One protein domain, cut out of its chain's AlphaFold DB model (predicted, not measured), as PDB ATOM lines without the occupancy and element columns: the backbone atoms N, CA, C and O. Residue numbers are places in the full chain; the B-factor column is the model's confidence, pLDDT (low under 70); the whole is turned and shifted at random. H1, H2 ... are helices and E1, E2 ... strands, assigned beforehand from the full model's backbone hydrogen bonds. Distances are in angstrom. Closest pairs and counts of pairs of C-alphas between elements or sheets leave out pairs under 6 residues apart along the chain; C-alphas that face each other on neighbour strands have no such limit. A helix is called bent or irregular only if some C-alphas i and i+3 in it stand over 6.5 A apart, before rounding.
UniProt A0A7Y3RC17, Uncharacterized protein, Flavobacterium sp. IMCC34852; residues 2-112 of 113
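This is residues 2 to 112 of the 113 residues of an uncharacterized protein of Flavobacterium sp. IMCC34852 (UniProt A0A7Y3RC17). A small three-stranded sheet, E1 E2 E3, stands in the middle, with the two helices H3 and H4 side by side on one side of it and the short helices H1 and H2, with the link between them, on the other. Long links fill out the rest, and residues 43 to 61 make a wide loop that swings far from H2. The printed part has 111 residues, with four named helices and three named strands in the order H1 H2 H3 E1 E2 E3 H4; the sheet runs E1, E2, E3, all antiparallel. The class is mixed, helices and strands, though named elements hold 52 residues, under half of those printed. The whole is compact, with a radius of gyration of the C-alphas of 13.8 A and spans of 39 by 33 by 29 A.

E2, residues 71 to 79, is the longest strand at 24.6 A. E1, residues 62 to 68, measures 20.0 A and begins at C-alpha 62 (-44.800, -3.967, -39.064). E3 is residues 84 to 88, 13.6 A. H4, residues 102 to 111, measures 14.2 A and ends at C-alpha 111 (-47.878, -14.578, -35.360). H3 is residues 33 to 42, 15.0 A, and is irregular: C-alphas 34 and 37 are 7.1 A apart. H2, residues 18 to 24, 10.1 A, is only just irregular, with C-alphas 19 and 22 6.6 A apart. H1, residues 2 to 5, 5.5 A, begins at C-alpha 2 (-44.124, 9.107, -44.513).

E1 E2 E3 form a meander, each strand the antiparallel neighbour of the one before. E1 and E2 are a hairpin at 162 degrees between directions; N 64 and O 76 are 2.8 A apart, within hydrogen-bond range. E2 and E3 are a hairpin at 165 degrees, with N 77 and O 86 at 2.8 A, within that range. H4 only grazes the sheet, with residues 103 to 110, and H1 only grazes it, with residues 3 to 4. H3 and H4 touch, the closest C-alphas being those of Ile 42 and Asp 102 at 6.0 A; they run opposite ways at a shallow tilt of 15 degrees. H2 is not on the sheet, but is near H1. In H4 every O i to N i+4 pair is within hydrogen-bond range; in H3 4 of 6 are, in H2 1 of 3, beside 3 of 4 O i to N i+3 pairs, and H1 is too short for an i+4 pair.

The C-alphas farthest apart, those of Lys 23 and Glu 49, are 41.1 A apart. The printed part has no cut. The links H1 to H2, H3 to E1 and E3 to H4 are long. The mean pLDDT of the printed part is 87.3, and residues 53 to 57 are under 70.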
ATOM      1  N   GLY A   2     -45.572   9.223 -44.755       71.50
ATOM      2  CA  GLY A   2     -44.124   9.107 -44.513       71.50
ATOM      3  C   GLY A   2     -43.667   7.977 -43.573       71.50
ATOM      4  O   GLY A   2     -42.587   7.453 -43.774       71.50
ATOM      5  N   VAL A   3     -44.480   7.538 -42.605       70.94
ATOM      6  CA  VAL A   3     -44.157   6.363 -41.760       70.94
ATOM      7  C   VAL A   3     -44.221   5.048 -42.549       70.94
ATOM      8  O   VAL A   3     -43.462   4.128 -42.272       70.94
ATOM      9  N   ILE A   4     -45.098   4.973 -43.551       75.62
ATOM     10  CA  ILE A   4     -45.387   3.746 -44.305       75.62
ATOM     11  C   ILE A   4     -44.345   3.526 -45.407       75.62
ATOM     12  O   ILE A   4     -43.867   2.410 -45.569       75.62
ATOM     13  N   LEU A   5     -43.990   4.590 -46.137       77.06
ATOM     14  CA  LEU A   5     -43.164   4.503 -47.352       77.06
ATOM     15  C   LEU A   5     -41.766   5.114 -47.202       77.06
ATOM     16  O   LEU A   5     -40.848   4.723 -47.912       77.06
ATOM     17  N   ASN A   6     -41.584   6.070 -46.286       78.31
ATOM     18  CA  ASN A   6     -40.313   6.782 -46.130       78.31
ATOM     19  C   ASN A   6     -39.606   6.362 -44.846       78.31
ATOM     20  O   ASN A   6     -40.193   5.739 -43.963       78.31
ATOM     21  N   ASP A   7     -38.346   6.763 -44.714       78.81
ATOM     22  CA  ASP A   7     -37.563   6.571 -43.495       78.81
ATOM     23  C   ASP A   7     -37.980   7.565 -42.394       78.81
ATOM     24  O   ASP A   7     -37.303   8.546 -42.086       78.81
ATOM     25  N   ILE A   8     -39.190   7.362 -41.865       81.50
ATOM     26  CA  ILE A   8     -39.708   8.024 -40.667       81.50
ATOM     27  C   ILE A   8     -40.049   6.938 -39.636       81.50
ATOM     28  O   ILE A   8     -40.807   6.019 -39.971       81.50
ATOM     29  N   PRO A   9     -39.562   7.058 -38.389       84.06
ATOM     30  CA  PRO A   9     -38.680   8.121 -37.889       84.06
ATOM     31  C   PRO A   9     -37.239   7.963 -38.399       84.06
ATOM     32  O   PRO A   9     -36.798   6.850 -38.651       84.06
ATOM     33  N   LYS A  10     -36.490   9.067 -38.472       83.88
ATOM     34  CA  LYS A  10     -35.052   9.045 -38.817       83.88
ATOM     35  C   LYS A  10     -34.146   8.690 -37.632       83.88
ATOM     36  O   LYS A  10     -32.941   8.527 -37.794       83.88
ATOM     37  N   SER A  11     -34.693   8.666 -36.416       84.31
ATOM     38  CA  SER A  11     -33.948   8.373 -35.192       84.31
ATOM     39  C   SER A  11     -34.867   7.848 -34.091       84.31
ATOM     40  O   SER A  11     -36.070   8.101 -34.075       84.31
ATOM     41  N   ILE A  12     -34.274   7.182 -33.099       88.62
ATOM     42  CA  ILE A  12     -34.989   6.715 -31.901       88.62
ATOM     43  C   ILE A  12     -35.435   7.847 -30.959       88.62
ATOM     44  O   ILE A  12     -36.244   7.613 -30.062       88.62
ATOM     45  N   SER A  13     -34.898   9.061 -31.133       84.44
ATOM     46  CA  SER A  13     -35.246  10.233 -30.321       84.44
ATOM     47  C   SER A  13     -36.535  10.913 -30.780       84.44
ATOM     48  O   SER A  13     -37.208  11.547 -29.964       84.44
ATOM     49  N   ASP A  14     -36.924  10.745 -32.047       81.12
ATOM     50  CA  ASP A  14     -38.251  11.143 -32.498       81.12
ATOM     51  C   ASP A  14     -39.264  10.134 -31.963       81.12
ATOM     52  O   ASP A  14     -39.501   9.082 -32.538       81.12
ATOM     53  N   THR A  15     -39.845  10.440 -30.810       78.75
ATOM     54  CA  THR A  15     -40.882   9.607 -30.185       78.75
ATOM     55  C   THR A  15     -42.289  10.070 -30.549       78.75
ATOM     56  O   THR A  15     -43.278   9.411 -30.213       78.75
ATOM     57  N   THR A  16     -42.400  11.194 -31.267       81.81
ATOM     58  CA  THR A  16     -43.685  11.803 -31.616       81.81
ATOM     59  C   THR A  16     -44.446  10.966 -32.639       81.81
ATOM     60  O   THR A  16     -45.679  10.952 -32.613       81.81
ATOM     61  N   PHE A  17     -43.738  10.219 -33.496       81.88
ATOM     62  CA  PHE A  17     -44.363   9.325 -34.475       81.88
ATOM     63  C   PHE A  17     -45.117   8.163 -33.814       81.88
ATOM     64  O   PHE A  17     -46.149   7.760 -34.338       81.88
ATOM     65  N   ILE A  18     -44.681   7.677 -32.643       83.62
ATOM     66  CA  ILE A  18     -45.306   6.528 -31.960       83.62
ATOM     67  C   ILE A  18     -46.763   6.838 -31.633       83.62
ATOM     68  O   ILE A  18     -47.648   6.037 -31.910       83.62
ATOM     69  N   LYS A  19     -47.027   8.046 -31.119       81.50
ATOM     70  CA  LYS A  19     -48.390   8.518 -30.826       81.50
ATOM     71  C   LYS A  19     -49.251   8.679 -32.084       81.50
ATOM     72  O   LYS A  19     -50.468   8.777 -31.986       81.50
ATOM     73  N   LYS A  20     -48.630   8.770 -33.264       86.50
ATOM     74  CA  LYS A  20     -49.322   8.898 -34.552       86.50
ATOM     75  C   LYS A  20     -49.629   7.537 -35.181       86.50
ATOM     76  O   LYS A  20     -50.501   7.500 -36.036       86.50
ATOM     77  N   LEU A  21     -48.972   6.447 -34.767       88.56
ATOM     78  CA  LEU A  21     -49.171   5.110 -35.349       88.56
ATOM     79  C   LEU A  21     -50.618   4.630 -35.211       88.56
ATOM     80  O   LEU A  21     -51.223   4.231 -36.199       88.56
ATOM     81  N   GLU A  22     -51.201   4.764 -34.020       86.56
ATOM     82  CA  GLU A  22     -52.600   4.386 -33.770       86.56
ATOM     83  C   GLU A  22     -53.565   5.201 -34.648       86.56
ATOM     84  O   GLU A  22     -54.496   4.657 -35.234       86.56
ATOM     85  N   LYS A  23     -53.286   6.499 -34.852       87.56
ATOM     86  CA  LYS A  23     -54.068   7.362 -35.761       87.56
ATOM     87  C   LYS A  23     -53.929   6.979 -37.236       87.56
ATOM     88  O   LYS A  23     -54.764   7.373 -38.043       87.56
ATOM     89  N   LEU A  24     -52.863   6.267 -37.593       86.94
ATOM     90  CA  LEU A  24     -52.620   5.742 -38.936       86.94
ATOM     91  C   LEU A  24     -53.192   4.326 -39.119       86.94
ATOM     92  O   LEU A  24     -53.023   3.760 -40.193       86.94
ATOM     93  N   GLY A  25     -53.856   3.766 -38.101       88.94
ATOM     94  CA  GLY A  25     -54.480   2.442 -38.155       88.94
ATOM     95  C   GLY A  25     -53.588   1.286 -37.696       88.94
ATOM     96  O   GLY A  25     -53.999   0.135 -37.804       88.94
ATOM     97  N   TYR A  26     -52.391   1.557 -37.168       90.25
ATOM     98  CA  TYR A  26     -51.563   0.503 -36.577       90.25
ATOM     99  C   TYR A  26     -52.152   0.047 -35.245       90.25
ATOM    100  O   TYR A  26     -52.524   0.866 -34.400       90.25
ATOM    101  N   LEU A  27     -52.155  -1.266 -35.031       91.12
ATOM    102  CA  LEU A  27     -52.546  -1.870 -33.767       91.12
ATOM    103  C   LEU A  27     -51.310  -2.104 -32.903       91.12
ATOM    104  O   LEU A  27     -50.316  -2.682 -33.342       91.12
ATOM    105  N   LYS A  28     -51.371  -1.638 -31.658       92.25
ATOM    106  CA  LYS A  28     -50.297  -1.840 -30.694       92.25
ATOM    107  C   LYS A  28     -50.481  -3.176 -29.983       92.25
ATOM    108  O   LYS A  28     -51.404  -3.328 -29.188       92.25
ATOM    109  N   THR A  29     -49.523  -4.075 -30.174       92.88
ATOM    110  CA  THR A  29     -49.457  -5.366 -29.479       92.88
ATOM    111  C   THR A  29     -48.221  -5.417 -28.586       92.88
ATOM    112  O   THR A  29     -47.162  -4.890 -28.935       92.88
ATOM    113  N   LYS A  30     -48.351  -6.024 -27.403       93.44
ATOM    114  CA  LYS A  30     -47.210  -6.328 -26.534       93.44
ATOM    115  C   LYS A  30     -46.735  -7.747 -26.847       93.44
ATOM    116  O   LYS A  30     -47.547  -8.661 -26.857       93.44
ATOM    117  N   ILE A  31     -45.436  -7.905 -27.080       93.62
ATOM    118  CA  ILE A  31     -44.808  -9.217 -27.258       93.62
ATOM    119  C   ILE A  31     -44.495  -9.813 -25.885       93.62
ATOM    120  O   ILE A  31     -44.065  -9.081 -24.984       93.62
ATOM    121  N   ASP A  32     -44.734 -11.116 -25.736       94.12
ATOM    122  CA  ASP A  32     -44.377 -11.861 -24.532       94.12
ATOM    123  C   ASP A  32     -42.859 -11.837 -24.313       94.12
ATOM    124  O   ASP A  32     -42.081 -11.983 -25.257       94.12
ATOM    125  N   SER A  33     -42.445 -11.651 -23.061       94.06
ATOM    126  CA  SER A  33     -41.045 -11.734 -22.656       94.06
ATOM    127  C   SER A  33     -40.399 -13.080 -22.972       94.06
ATOM    128  O   SER A  33     -39.198 -13.101 -23.220       94.06
ATOM    129  N   GLU A  34     -41.163 -14.173 -23.015       95.62
ATOM    130  CA  GLU A  34     -40.643 -15.503 -23.370       95.62
ATOM    131  C   GLU A  34     -40.058 -15.542 -24.790       95.62
ATOM    132  O   GLU A  34     -39.099 -16.259 -25.056       95.62
ATOM    133  N   LYS A  35     -40.558 -14.690 -25.693       95.75
ATOM    134  CA  LYS A  35     -40.087 -14.596 -27.084       95.75
ATOM    135  C   LYS A  35     -38.850 -13.706 -27.245       95.75
ATOM    136  O   LYS A  35     -38.314 -13.584 -28.348       95.75
ATOM    137  N   PHE A  36     -38.408 -13.019 -26.188       95.12
ATOM    138  CA  PHE A  36     -37.372 -11.990 -26.317       95.12
ATOM    139  C   PHE A  36     -36.017 -12.570 -26.697       95.12
ATOM    140  O   PHE A  36     -35.324 -11.955 -27.502       95.12
ATOM    141  N   ASP A  37     -35.645 -13.735 -26.172       95.81
ATOM    142  CA  ASP A  37     -34.349 -14.341 -26.479       95.81
ATOM    143  C   ASP A  37     -34.252 -14.736 -27.955       95.81
ATOM    144  O   ASP A  37     -33.263 -14.421 -28.618       95.81
ATOM    145  N   GLU A  38     -35.314 -15.318 -28.512       95.62
ATOM    146  CA  GLU A  38     -35.377 -15.655 -29.935       95.62
ATOM    147  C   GLU A  38     -35.347 -14.415 -30.830       95.62
ATOM    148  O   GLU A  38     -34.630 -14.383 -31.831       95.62
ATOM    149  N   ILE A  39     -36.072 -13.359 -30.448       96.00
ATOM    150  CA  ILE A  39     -36.040 -12.082 -31.167       96.00
ATOM    151  C   ILE A  39     -34.639 -11.461 -31.078       96.00
ATOM    152  O   ILE A  39     -34.119 -10.982 -32.081       96.00
ATOM    153  N   ASN A  40     -33.976 -11.500 -29.922       94.62
ATOM    154  CA  ASN A  40     -32.627 -10.952 -29.764       94.62
ATOM    155  C   ASN A  40     -31.609 -11.653 -30.677       94.62
ATOM    156  O   ASN A  40     -30.755 -10.986 -31.263       94.62
ATOM    157  N   GLN A  41     -31.723 -12.972 -30.859       94.44
ATOM    158  CA  GLN A  41     -30.876 -13.724 -31.796       94.44
ATOM    159  C   GLN A  41     -31.063 -13.287 -33.257       94.44
ATOM    160  O   GLN A  41     -30.124 -13.374 -34.050       94.44
ATOM    161  N   ILE A  42     -32.258 -12.817 -33.624       95.31
ATOM    162  CA  ILE A  42     -32.542 -12.243 -34.947       95.31
ATOM    163  C   ILE A  42     -31.954 -10.829 -35.047       95.31
ATOM    164  O   ILE A  42     -31.312 -10.484 -36.031       95.31
ATOM    165  N   PHE A  43     -32.099 -10.016 -34.000       94.75
ATOM    166  CA  PHE A  43     -31.570  -8.646 -33.929       94.75
ATOM    167  C   PHE A  43     -30.096  -8.568 -33.496       94.75
ATOM    168  O   PHE A  43     -29.685  -7.641 -32.794       94.75
ATOM    169  N   THR A  44     -29.286  -9.523 -33.948       92.25
ATOM    170  CA  THR A  44     -27.832  -9.551 -33.759       92.25
ATOM    171  C   THR A  44     -27.148  -9.419 -35.117       92.25
ATOM    172  O   THR A  44     -27.637  -9.960 -36.104       92.25
ATOM    173  N   GLN A  45     -26.035  -8.683 -35.184       90.06
ATOM    174  CA  GLN A  45     -25.259  -8.573 -36.420       90.06
ATOM    175  C   GLN A  45     -24.752  -9.957 -36.832       90.06
ATOM    176  O   GLN A  45     -24.146 -10.662 -36.024       90.06
ATOM    177  N   LYS A  46     -24.990 -10.314 -38.091       89.06
ATOM    178  CA  LYS A  46     -24.534 -11.551 -38.719       89.06
ATOM    179  C   LYS A  46     -23.809 -11.187 -40.005       89.06
ATOM    180  O   LYS A  46     -24.193 -10.237 -40.683       89.06
ATOM    181  N   GLU A  47     -22.739 -11.910 -40.299       86.12
ATOM    182  CA  GLU A  47     -22.047 -11.793 -41.578       86.12
ATOM    183  C   GLU A  47     -22.667 -12.774 -42.568       86.12
ATOM    184  O   GLU A  47     -22.999 -13.907 -42.213       86.12
ATOM    185  N   HIS A  48     -22.841 -12.322 -43.805       82.88
ATOM    186  CA  HIS A  48     -23.384 -13.113 -44.898       82.88
ATOM    187  C   HIS A  48     -22.431 -12.997 -46.085       82.88
ATOM    188  O   HIS A  48     -22.022 -11.890 -46.434       82.88
ATOM    189  N   GLU A  49     -22.074 -14.133 -46.689       78.06
ATOM    190  CA  GLU A  49     -21.174 -14.174 -47.851       78.06
ATOM    191  C   GLU A  49     -21.798 -13.491 -49.076       78.06
ATOM    192  O   GLU A  49     -21.103 -12.825 -49.841       78.06
ATOM    193  N   GLU A  50     -23.121 -13.594 -49.225       76.12
ATOM    194  CA  GLU A  50     -23.877 -12.986 -50.316       76.12
ATOM    195  C   GLU A  50     -25.088 -12.222 -49.771       76.12
ATOM    196  O   GLU A  50     -25.887 -12.751 -48.994       76.12
ATOM    197  N   ILE A  51     -25.227 -10.962 -50.191       76.25
ATOM    198  CA  ILE A  51     -26.315 -10.068 -49.786       76.25
ATOM    199  C   ILE A  51     -27.198  -9.806 -51.004       76.25
ATOM    200  O   ILE A  51     -26.794  -9.139 -51.956       76.25
ATOM    201  N   TYR A  52     -28.430 -10.300 -50.952       70.00
ATOM    202  CA  TYR A  52     -29.438 -10.100 -51.989       70.00
ATOM    203  C   TYR A  52     -30.448  -9.019 -51.594       70.00
ATOM    204  O   TYR A  52     -31.028  -9.063 -50.511       70.00
ATOM    205  N   ALA A  53     -30.703  -8.065 -52.488       66.00
ATOM    206  CA  ALA A  53     -31.756  -7.068 -52.324       66.00
ATOM    207  C   ALA A  53     -32.807  -7.229 -53.428       66.00
ATOM    208  O   ALA A  53     -32.479  -7.250 -54.614       66.00
ATOM    209  N   LEU A  54     -34.080  -7.317 -53.041       65.62
ATOM    210  CA  LEU A  54     -35.196  -7.321 -53.984       65.62
ATOM    211  C   LEU A  54     -35.592  -5.876 -54.314       65.62
ATOM    212  O   LEU A  54     -35.775  -5.051 -53.418       65.62
ATOM    213  N   ALA A  55     -35.766  -5.560 -55.599       59.16
ATOM    214  CA  ALA A  55     -36.277  -4.263 -56.038       59.16
ATOM    215  C   ALA A  55     -37.793  -4.178 -55.778       59.16
ATOM    216  O   ALA A  55     -38.604  -4.453 -56.659       59.16
ATOM    217  N   CYS A  56     -38.183  -3.838 -54.550       66.94
ATOM    218  CA  CYS A  56     -39.582  -3.704 -54.142       66.94
ATOM    219  C   CYS A  56     -39.865  -2.320 -53.538       66.94
ATOM    220  O   CYS A  56     -39.037  -1.741 -52.836       66.94
ATOM    221  N   VAL A  57     -41.073  -1.798 -53.780       69.50
ATOM    222  CA  VAL A  57     -41.605  -0.649 -53.036       69.50
ATOM    223  C   VAL A  57     -41.946  -1.115 -51.623       69.50
ATOM    224  O   VAL A  57     -42.941  -1.802 -51.403       69.50
ATOM    225  N   TYR A  58     -41.112  -0.753 -50.652       74.44
ATOM    226  CA  TYR A  58     -41.304  -1.183 -49.272       74.44
ATOM    227  C   TYR A  58     -42.526  -0.514 -48.638       74.44
ATOM    228  O   TYR A  58     -42.589   0.709 -48.503       74.44
ATOM    229  N   VAL A  59     -43.479  -1.335 -48.196       80.75
ATOM    230  CA  VAL A  59     -44.603  -0.910 -47.360       80.75
ATOM    231  C   VAL A  59     -44.376  -1.469 -45.963       80.75
ATOM    232  O   VAL A  59     -44.597  -2.650 -45.701       80.75
ATOM    233  N   TYR A  60     -43.903  -0.622 -45.053       82.12
ATOM    234  CA  TYR A  60     -43.570  -1.044 -43.696       82.12
ATOM    235  C   TYR A  60     -44.830  -1.176 -42.832       82.12
ATOM    236  O   TYR A  60     -45.246  -0.233 -42.151       82.12
ATOM    237  N   ARG A  61     -45.459  -2.352 -42.891       87.19
ATOM    238  CA  ARG A  61     -46.677  -2.690 -42.135       87.19
ATOM    239  C   ARG A  61     -46.395  -3.058 -40.683       87.19
ATOM    240  O   ARG A  61     -47.251  -2.833 -39.834       87.19
ATOM    241  N   ASP A  62     -45.184  -3.516 -40.393       91.31
ATOM    242  CA  ASP A  62     -44.800  -3.967 -39.064       91.31
ATOM    243  C   ASP A  62     -43.735  -3.039 -38.482       91.31
ATOM    244  O   ASP A  62     -42.725  -2.733 -39.119       91.31
ATOM    245  N   ILE A  63     -43.980  -2.544 -37.266       93.00
ATOM    246  CA  ILE A  63     -43.083  -1.616 -36.570       93.00
ATOM    247  C   ILE A  63     -42.815  -2.147 -35.167       93.00
ATOM    248  O   ILE A  63     -43.693  -2.161 -34.305       93.00
ATOM    249  N   MET A  64     -41.568  -2.524 -34.919       94.31
ATOM    250  CA  MET A  64     -41.077  -2.965 -33.622       94.31
ATOM    251  C   MET A  64     -40.416  -1.799 -32.886       94.31
ATOM    252  O   MET A  64     -39.588  -1.076 -33.443       94.31
ATOM    253  N   ILE A  65     -40.771  -1.619 -31.612       94.25
ATOM    254  CA  ILE A  65     -40.209  -0.580 -30.741       94.25
ATOM    255  C   ILE A  65     -39.563  -1.261 -29.537       94.25
ATOM    256  O   ILE A  65     -40.251  -1.726 -28.626       94.25
ATOM    257  N   PHE A  66     -38.234  -1.269 -29.507       94.75
ATOM    258  CA  PHE A  66     -37.450  -1.898 -28.452       94.75
ATOM    259  C   PHE A  66     -37.270  -0.939 -27.284       94.75
ATOM    260  O   PHE A  66     -36.875   0.220 -27.460       94.75
ATOM    261  N   ARG A  67     -37.547  -1.421 -26.069       92.88
ATOM    262  CA  ARG A  67     -37.464  -0.616 -24.848       92.88
ATOM    263  C   ARG A  67     -36.615  -1.298 -23.788       92.88
ATOM    264  O   ARG A  67     -36.818  -2.466 -23.485       92.88
ATOM    265  N   ARG A  68     -35.736  -0.528 -23.148       92.56
ATOM    266  CA  ARG A  68     -34.977  -0.944 -21.963       92.56
ATOM    267  C   ARG A  68     -35.174   0.092 -20.868       92.56
ATOM    268  O   ARG A  68     -34.887   1.268 -21.080       92.56
ATOM    269  N   LYS A  69     -35.681  -0.329 -19.703       91.62
ATOM    270  CA  LYS A  69     -35.996   0.570 -18.571       91.62
ATOM    271  C   LYS A  69     -36.795   1.809 -19.029       91.62
ATOM    272  O   LYS A  69     -36.396   2.945 -18.789       91.62
ATOM    273  N   SER A  70     -37.873   1.578 -19.783       87.06
ATOM    274  CA  SER A  70     -38.767   2.596 -20.373       87.06
ATOM    275  C   SER A  70     -38.175   3.503 -21.463       87.06
ATOM    276  O   SER A  70     -38.935   4.191 -22.150       87.06
ATOM    277  N   LYS A  71     -36.861   3.466 -21.708       91.31
ATOM    278  CA  LYS A  71     -36.211   4.195 -22.806       91.31
ATOM    279  C   LYS A  71     -36.289   3.392 -24.097       91.31
ATOM    280  O   LYS A  71     -36.101   2.178 -24.075       91.31
ATOM    281  N   ILE A  72     -36.557   4.067 -25.212       93.44
ATOM    282  CA  ILE A  72     -36.476   3.449 -26.539       93.44
ATOM    283  C   ILE A  72     -35.003   3.287 -26.876       93.44
ATOM    284  O   ILE A  72     -34.243   4.249 -26.796       93.44
ATOM    285  N   VAL A  73     -34.618   2.064 -27.214       94.38
ATOM    286  CA  VAL A  73     -33.239   1.715 -27.574       94.38
ATOM    287  C   VAL A  73     -33.110   1.297 -29.031       94.38
ATOM    288  O   VAL A  73     -32.012   1.324 -29.568       94.38
ATOM    289  N   GLY A  74     -34.223   0.972 -29.689       94.56
ATOM    290  CA  GLY A  74     -34.231   0.595 -31.094       94.56
ATOM    291  C   GLY A  74     -35.621   0.706 -31.700       94.56
ATOM    292  O   GLY A  74     -36.631   0.604 -30.997       94.56
ATOM    293  N   ILE A  75     -35.663   0.920 -33.008       94.44
ATOM    294  CA  ILE A  75     -36.883   0.888 -33.813       94.44
ATOM    295  C   ILE A  75     -36.558   0.092 -35.067       94.44
ATOM    296  O   ILE A  75     -35.581   0.409 -35.739       94.44
ATOM    297  N   ALA A  76     -37.370  -0.912 -35.375       93.50
ATOM    298  CA  ALA A  76     -37.265  -1.660 -36.617       93.50
ATOM    299  C   ALA A  76     -38.594  -1.598 -37.357       93.50
ATOM    300  O   ALA A  76     -39.638  -1.939 -36.810       93.50
ATOM    301  N   LYS A  77     -38.551  -1.143 -38.600       92.12
ATOM    302  CA  LYS A  77     -39.668  -1.217 -39.532       92.12
ATOM    303  C   LYS A  77     -39.414  -2.377 -40.466       92.12
ATOM    304  O   LYS A  77     -38.300  -2.491 -40.969       92.12
ATOM    305  N   ILE A  78     -40.417  -3.212 -40.688       91.25
ATOM    306  CA  ILE A  78     -40.267  -4.465 -41.419       91.25
ATOM    307  C   ILE A  78     -41.343  -4.552 -42.494       91.25
ATOM    308  O   ILE A  78     -42.505  -4.201 -42.281       91.25
ATOM    309  N   CYS A  79     -40.921  -4.985 -43.676       89.44
ATOM    310  CA  CYS A  79     -41.793  -5.427 -44.747       89.44
ATOM    311  C   CYS A  79     -41.488  -6.905 -45.002       89.44
ATOM    312  O   CYS A  79     -40.525  -7.214 -45.701       89.44
ATOM    313  N   PHE A  80     -42.291  -7.806 -44.426       88.94
ATOM    314  CA  PHE A  80     -42.097  -9.254 -44.582       88.94
ATOM    315  C   PHE A  80     -42.280  -9.728 -46.028       88.94
ATOM    316  O   PHE A  80     -41.539 -10.588 -46.478       88.94
ATOM    317  N   GLU A  81     -43.197  -9.120 -46.789       85.94
ATOM    318  CA  GLU A  81     -43.426  -9.475 -48.203       85.94
ATOM    319  C   GLU A  81     -42.207  -9.214 -49.096       85.94
ATOM    320  O   GLU A  81     -42.020  -9.901 -50.094       85.94
ATOM    321  N   CYS A  82     -41.392  -8.215 -48.752       84.62
ATOM    322  CA  CYS A  82     -40.229  -7.819 -49.546       84.62
ATOM    323  C   CYS A  82     -38.905  -8.045 -48.819       84.62
ATOM    324  O   CYS A  82     -37.888  -7.516 -49.265       84.62
ATOM    325  N   SER A  83     -38.930  -8.783 -47.703       86.94
ATOM    326  CA  SER A  83     -37.754  -9.117 -46.893       86.94
ATOM    327  C   SER A  83     -36.836  -7.913 -46.677       86.94
ATOM    328  O   SER A  83     -35.646  -7.940 -46.976       86.94
ATOM    329  N   SER A  84     -37.420  -6.808 -46.210       87.44
ATOM    330  CA  SER A  84     -36.715  -5.536 -46.059       87.44
ATOM    331  C   SER A  84     -36.999  -4.890 -44.721       87.44
ATOM    332  O   SER A  84     -38.072  -5.062 -44.130       87.44
ATOM    333  N   SER A  85     -36.027  -4.113 -44.246       90.25
ATOM    334  CA  SER A  85     -36.118  -3.437 -42.965       90.25
ATOM    335  C   SER A  85     -35.482  -2.047 -42.959       90.25
ATOM    336  O   SER A  85     -34.571  -1.745 -43.726       90.25
ATOM    337  N   GLN A  86     -35.962  -1.196 -42.053       90.56
ATOM    338  CA  GLN A  86     -35.272   0.019 -41.617       90.56
ATOM    339  C   GLN A  86     -35.053  -0.084 -40.114       90.56
ATOM    340  O   GLN A  86     -36.017  -0.152 -39.352       90.56
ATOM    341  N   ILE A  87     -33.790  -0.099 -39.688       92.50
ATOM    342  CA  ILE A  87     -33.422  -0.269 -38.279       92.50
ATOM    343  C   ILE A  87     -32.662   0.962 -37.791       92.50
ATOM    344  O   ILE A  87     -31.636   1.354 -38.358       92.50
ATOM    345  N   HIS A  88     -33.145   1.528 -36.689       92.88
ATOM    346  CA  HIS A  88     -32.580   2.684 -35.998       92.88
ATOM    347  C   HIS A  88     -32.230   2.330 -34.554       92.88
ATOM    348  O   HIS A  88     -32.906   1.516 -33.928       92.88
ATOM    349  N   GLY A  89     -31.206   2.989 -34.002       91.75
ATOM    350  CA  GLY A  89     -30.762   2.789 -32.612       91.75
ATOM    351  C   GLY A  89     -29.552   1.867 -32.441       91.75
ATOM    352  O   GLY A  89     -29.167   1.577 -31.314       91.75
ATOM    353  N   THR A  90     -28.915   1.457 -33.538       91.38
ATOM    354  CA  THR A  90     -27.674   0.670 -33.532       91.38
ATOM    355  C   THR A  90     -26.590   1.331 -34.385       91.38
ATOM    356  O   THR A  90     -26.898   2.080 -35.313       91.38
ATOM    357  N   LYS A  91     -25.324   1.051 -34.055       90.75
ATOM    358  CA  LYS A  91     -24.143   1.358 -34.885       90.75
ATOM    359  C   LYS A  91     -23.624   0.129 -35.645       90.75
ATOM    360  O   LYS A  91     -22.682   0.264 -36.416       90.75
ATOM    361  N   ALA A  92     -24.193  -1.046 -35.374       90.56
ATOM    362  CA  ALA A  92     -23.830  -2.293 -36.033       90.56
ATOM    363  C   ALA A  92     -24.125  -2.223 -37.535       90.56
ATOM    364  O   ALA A  92     -25.020  -1.475 -37.952       90.56
ATOM    365  N   ASN A  93     -23.403  -3.023 -38.325       86.62
ATOM    366  CA  ASN A  93     -23.767  -3.187 -39.724       86.62
ATOM    367  C   ASN A  93     -25.136  -3.884 -39.799       86.62
ATOM    368  O   ASN A  93     -25.404  -4.837 -39.067       86.62
ATOM    369  N   LYS A  94     -26.016  -3.340 -40.636       88.56
ATOM    370  CA  LYS A  94     -27.376  -3.829 -40.881       88.56
ATOM    371  C   LYS A  94     -27.492  -4.553 -42.222       88.56
ATOM    372  O   LYS A  94     -28.564  -5.066 -42.533       88.56
ATOM    373  N   ASP A  95     -26.424  -4.562 -43.013       85.06
ATOM    374  CA  ASP A  95     -26.365  -5.275 -44.278       85.06
ATOM    375  C   ASP A  95     -26.630  -6.763 -44.044       85.06
ATOM    376  O   ASP A  95     -26.133  -7.358 -43.089       85.06
ATOM    377  N   GLY A  96     -27.476  -7.351 -44.886       83.75
ATOM    378  CA  GLY A  96     -27.888  -8.744 -44.738       83.75
ATOM    379  C   GLY A  96     -28.854  -9.030 -43.582       83.75
ATOM    380  O   GLY A  96     -29.224 -10.183 -43.383       83.75
ATOM    381  N   PHE A  97     -29.324  -8.020 -42.837       89.88
ATOM    382  CA  PHE A  97     -30.314  -8.254 -41.783       89.88
ATOM    383  C   PHE A  97     -31.552  -8.985 -42.326       89.88
ATOM    384  O   PHE A  97     -32.139  -8.580 -43.330       89.88
ATOM    385  N   GLY A  98     -31.978 -10.025 -41.606       85.69
ATOM    386  CA  GLY A  98     -33.153 -10.817 -41.958       85.69
ATOM    387  C   GLY A  98     -32.888 -11.920 -42.992       85.69
ATOM    388  O   GLY A  98     -33.800 -12.694 -43.295       85.69
ATOM    389  N   MET A  99     -31.658 -12.035 -43.508       86.75
ATOM    390  CA  MET A  99     -31.249 -13.128 -44.394       86.75
ATOM    391  C   MET A  99     -31.158 -14.470 -43.665       86.75
ATOM    392  O   MET A  99     -31.357 -14.571 -42.456       86.75
ATOM    393  N   SER A 100     -30.903 -15.536 -44.429       87.25
ATOM    394  CA  SER A 100     -30.797 -16.905 -43.905       87.25
ATOM    395  C   SER A 100     -32.048 -17.366 -43.134       87.25
ATOM    396  O   SER A 100     -31.956 -18.163 -42.204       87.25
ATOM    397  N   GLY A 101     -33.226 -16.871 -43.533       89.62
ATOM    398  CA  GLY A 101     -34.522 -17.249 -42.958       89.62
ATOM    399  C   GLY A 101     -34.948 -16.444 -41.727       89.62
ATOM    400  O   GLY A 101     -36.004 -16.728 -41.161       89.62
ATOM    401  N   ASP A 102     -34.186 -15.429 -41.309       93.50
ATOM    402  CA  ASP A 102     -34.526 -14.622 -40.131       93.50
ATOM    403  C   ASP A 102     -35.845 -13.846 -40.297       93.50
ATOM    404  O   ASP A 102     -36.593 -13.723 -39.327       93.50
ATOM    405  N   PHE A 103     -36.181 -13.363 -41.503       92.31
ATOM    406  CA  PHE A 103     -37.496 -12.750 -41.752       92.31
ATOM    407  C   PHE A 103     -38.646 -13.735 -41.520       92.31
ATOM    408  O   PHE A 103     -39.607 -13.391 -40.831       92.31
ATOM    409  N   ASP A 104     -38.531 -14.961 -42.032       92.94
ATOM    410  CA  ASP A 104     -39.555 -15.996 -41.861       92.94
ATOM    411  C   ASP A 104     -39.668 -16.427 -40.400       92.94
ATOM    412  O   ASP A 104     -40.770 -16.586 -39.871       92.94
ATOM    413  N   LYS A 105     -38.524 -16.587 -39.723       95.31
ATOM    414  CA  LYS A 105     -38.481 -16.911 -38.296       95.31
ATOM    415  C   LYS A 105     -39.149 -15.813 -37.475       95.31
ATOM    416  O   LYS A 105     -39.990 -16.109 -36.630       95.31
ATOM    417  N   LEU A 106     -38.830 -14.549 -37.751       95.69
ATOM    418  CA  LEU A 106     -39.437 -13.418 -37.062       95.69
ATOM    419  C   LEU A 106     -40.947 -13.354 -37.313       95.69
ATOM    420  O   LEU A 106     -41.708 -13.167 -36.368       95.69
ATOM    421  N   TYR A 107     -41.390 -13.553 -38.558       94.44
ATOM    422  CA  TYR A 107     -42.812 -13.575 -38.894       94.44
ATOM    423  C   TYR A 107     -43.565 -14.650 -38.102       94.44
ATOM    424  O   TYR A 107     -44.635 -14.370 -37.559       94.44
ATOM    425  N   LYS A 108     -42.996 -15.855 -37.977       94.81
ATOM    426  CA  LYS A 108     -43.570 -16.942 -37.171       94.81
ATOM    427  C   LYS A 108     -43.668 -16.560 -35.697       94.81
ATOM    428  O   LYS A 108     -44.772 -16.554 -35.166       94.81
ATOM    429  N   ILE A 109     -42.573 -16.110 -35.079       94.62
ATOM    430  CA  ILE A 109     -42.554 -15.708 -33.660       94.62
ATOM    431  C   ILE A 109     -43.637 -14.659 -33.352       94.62
ATOM    432  O   ILE A 109     -44.293 -14.716 -32.308       94.62
ATOM    433  N   LEU A 110     -43.837 -13.688 -34.251       92.50
ATOM    434  CA  LEU A 110     -44.812 -12.611 -34.058       92.50
ATOM    435  C   LEU A 110     -46.272 -13.054 -34.248       92.50
ATOM    436  O   LEU A 110     -47.156 -12.426 -33.667       92.50
ATOM    437  N   ASN A 111     -46.527 -14.109 -35.027       89.94
ATOM    438  CA  ASN A 111     -47.878 -14.578 -35.360       89.94
ATOM    439  C   ASN A 111     -48.283 -15.887 -34.661       89.94
ATOM    440  O   ASN A 111     -49.465 -16.235 -34.667       89.94
ATOM    441  N   GLU A 112     -47.341 -16.603 -34.049       83.25
ATOM    442  CA  GLU A 112     -47.620 -17.756 -33.193       83.25
ATOM    443  C   GLU A 112     -48.384 -17.297 -31.943       83.25
ATOM    444  O   GLU A 112     -47.910 -16.438 -31.189       83.25
TER     445      GLU A 112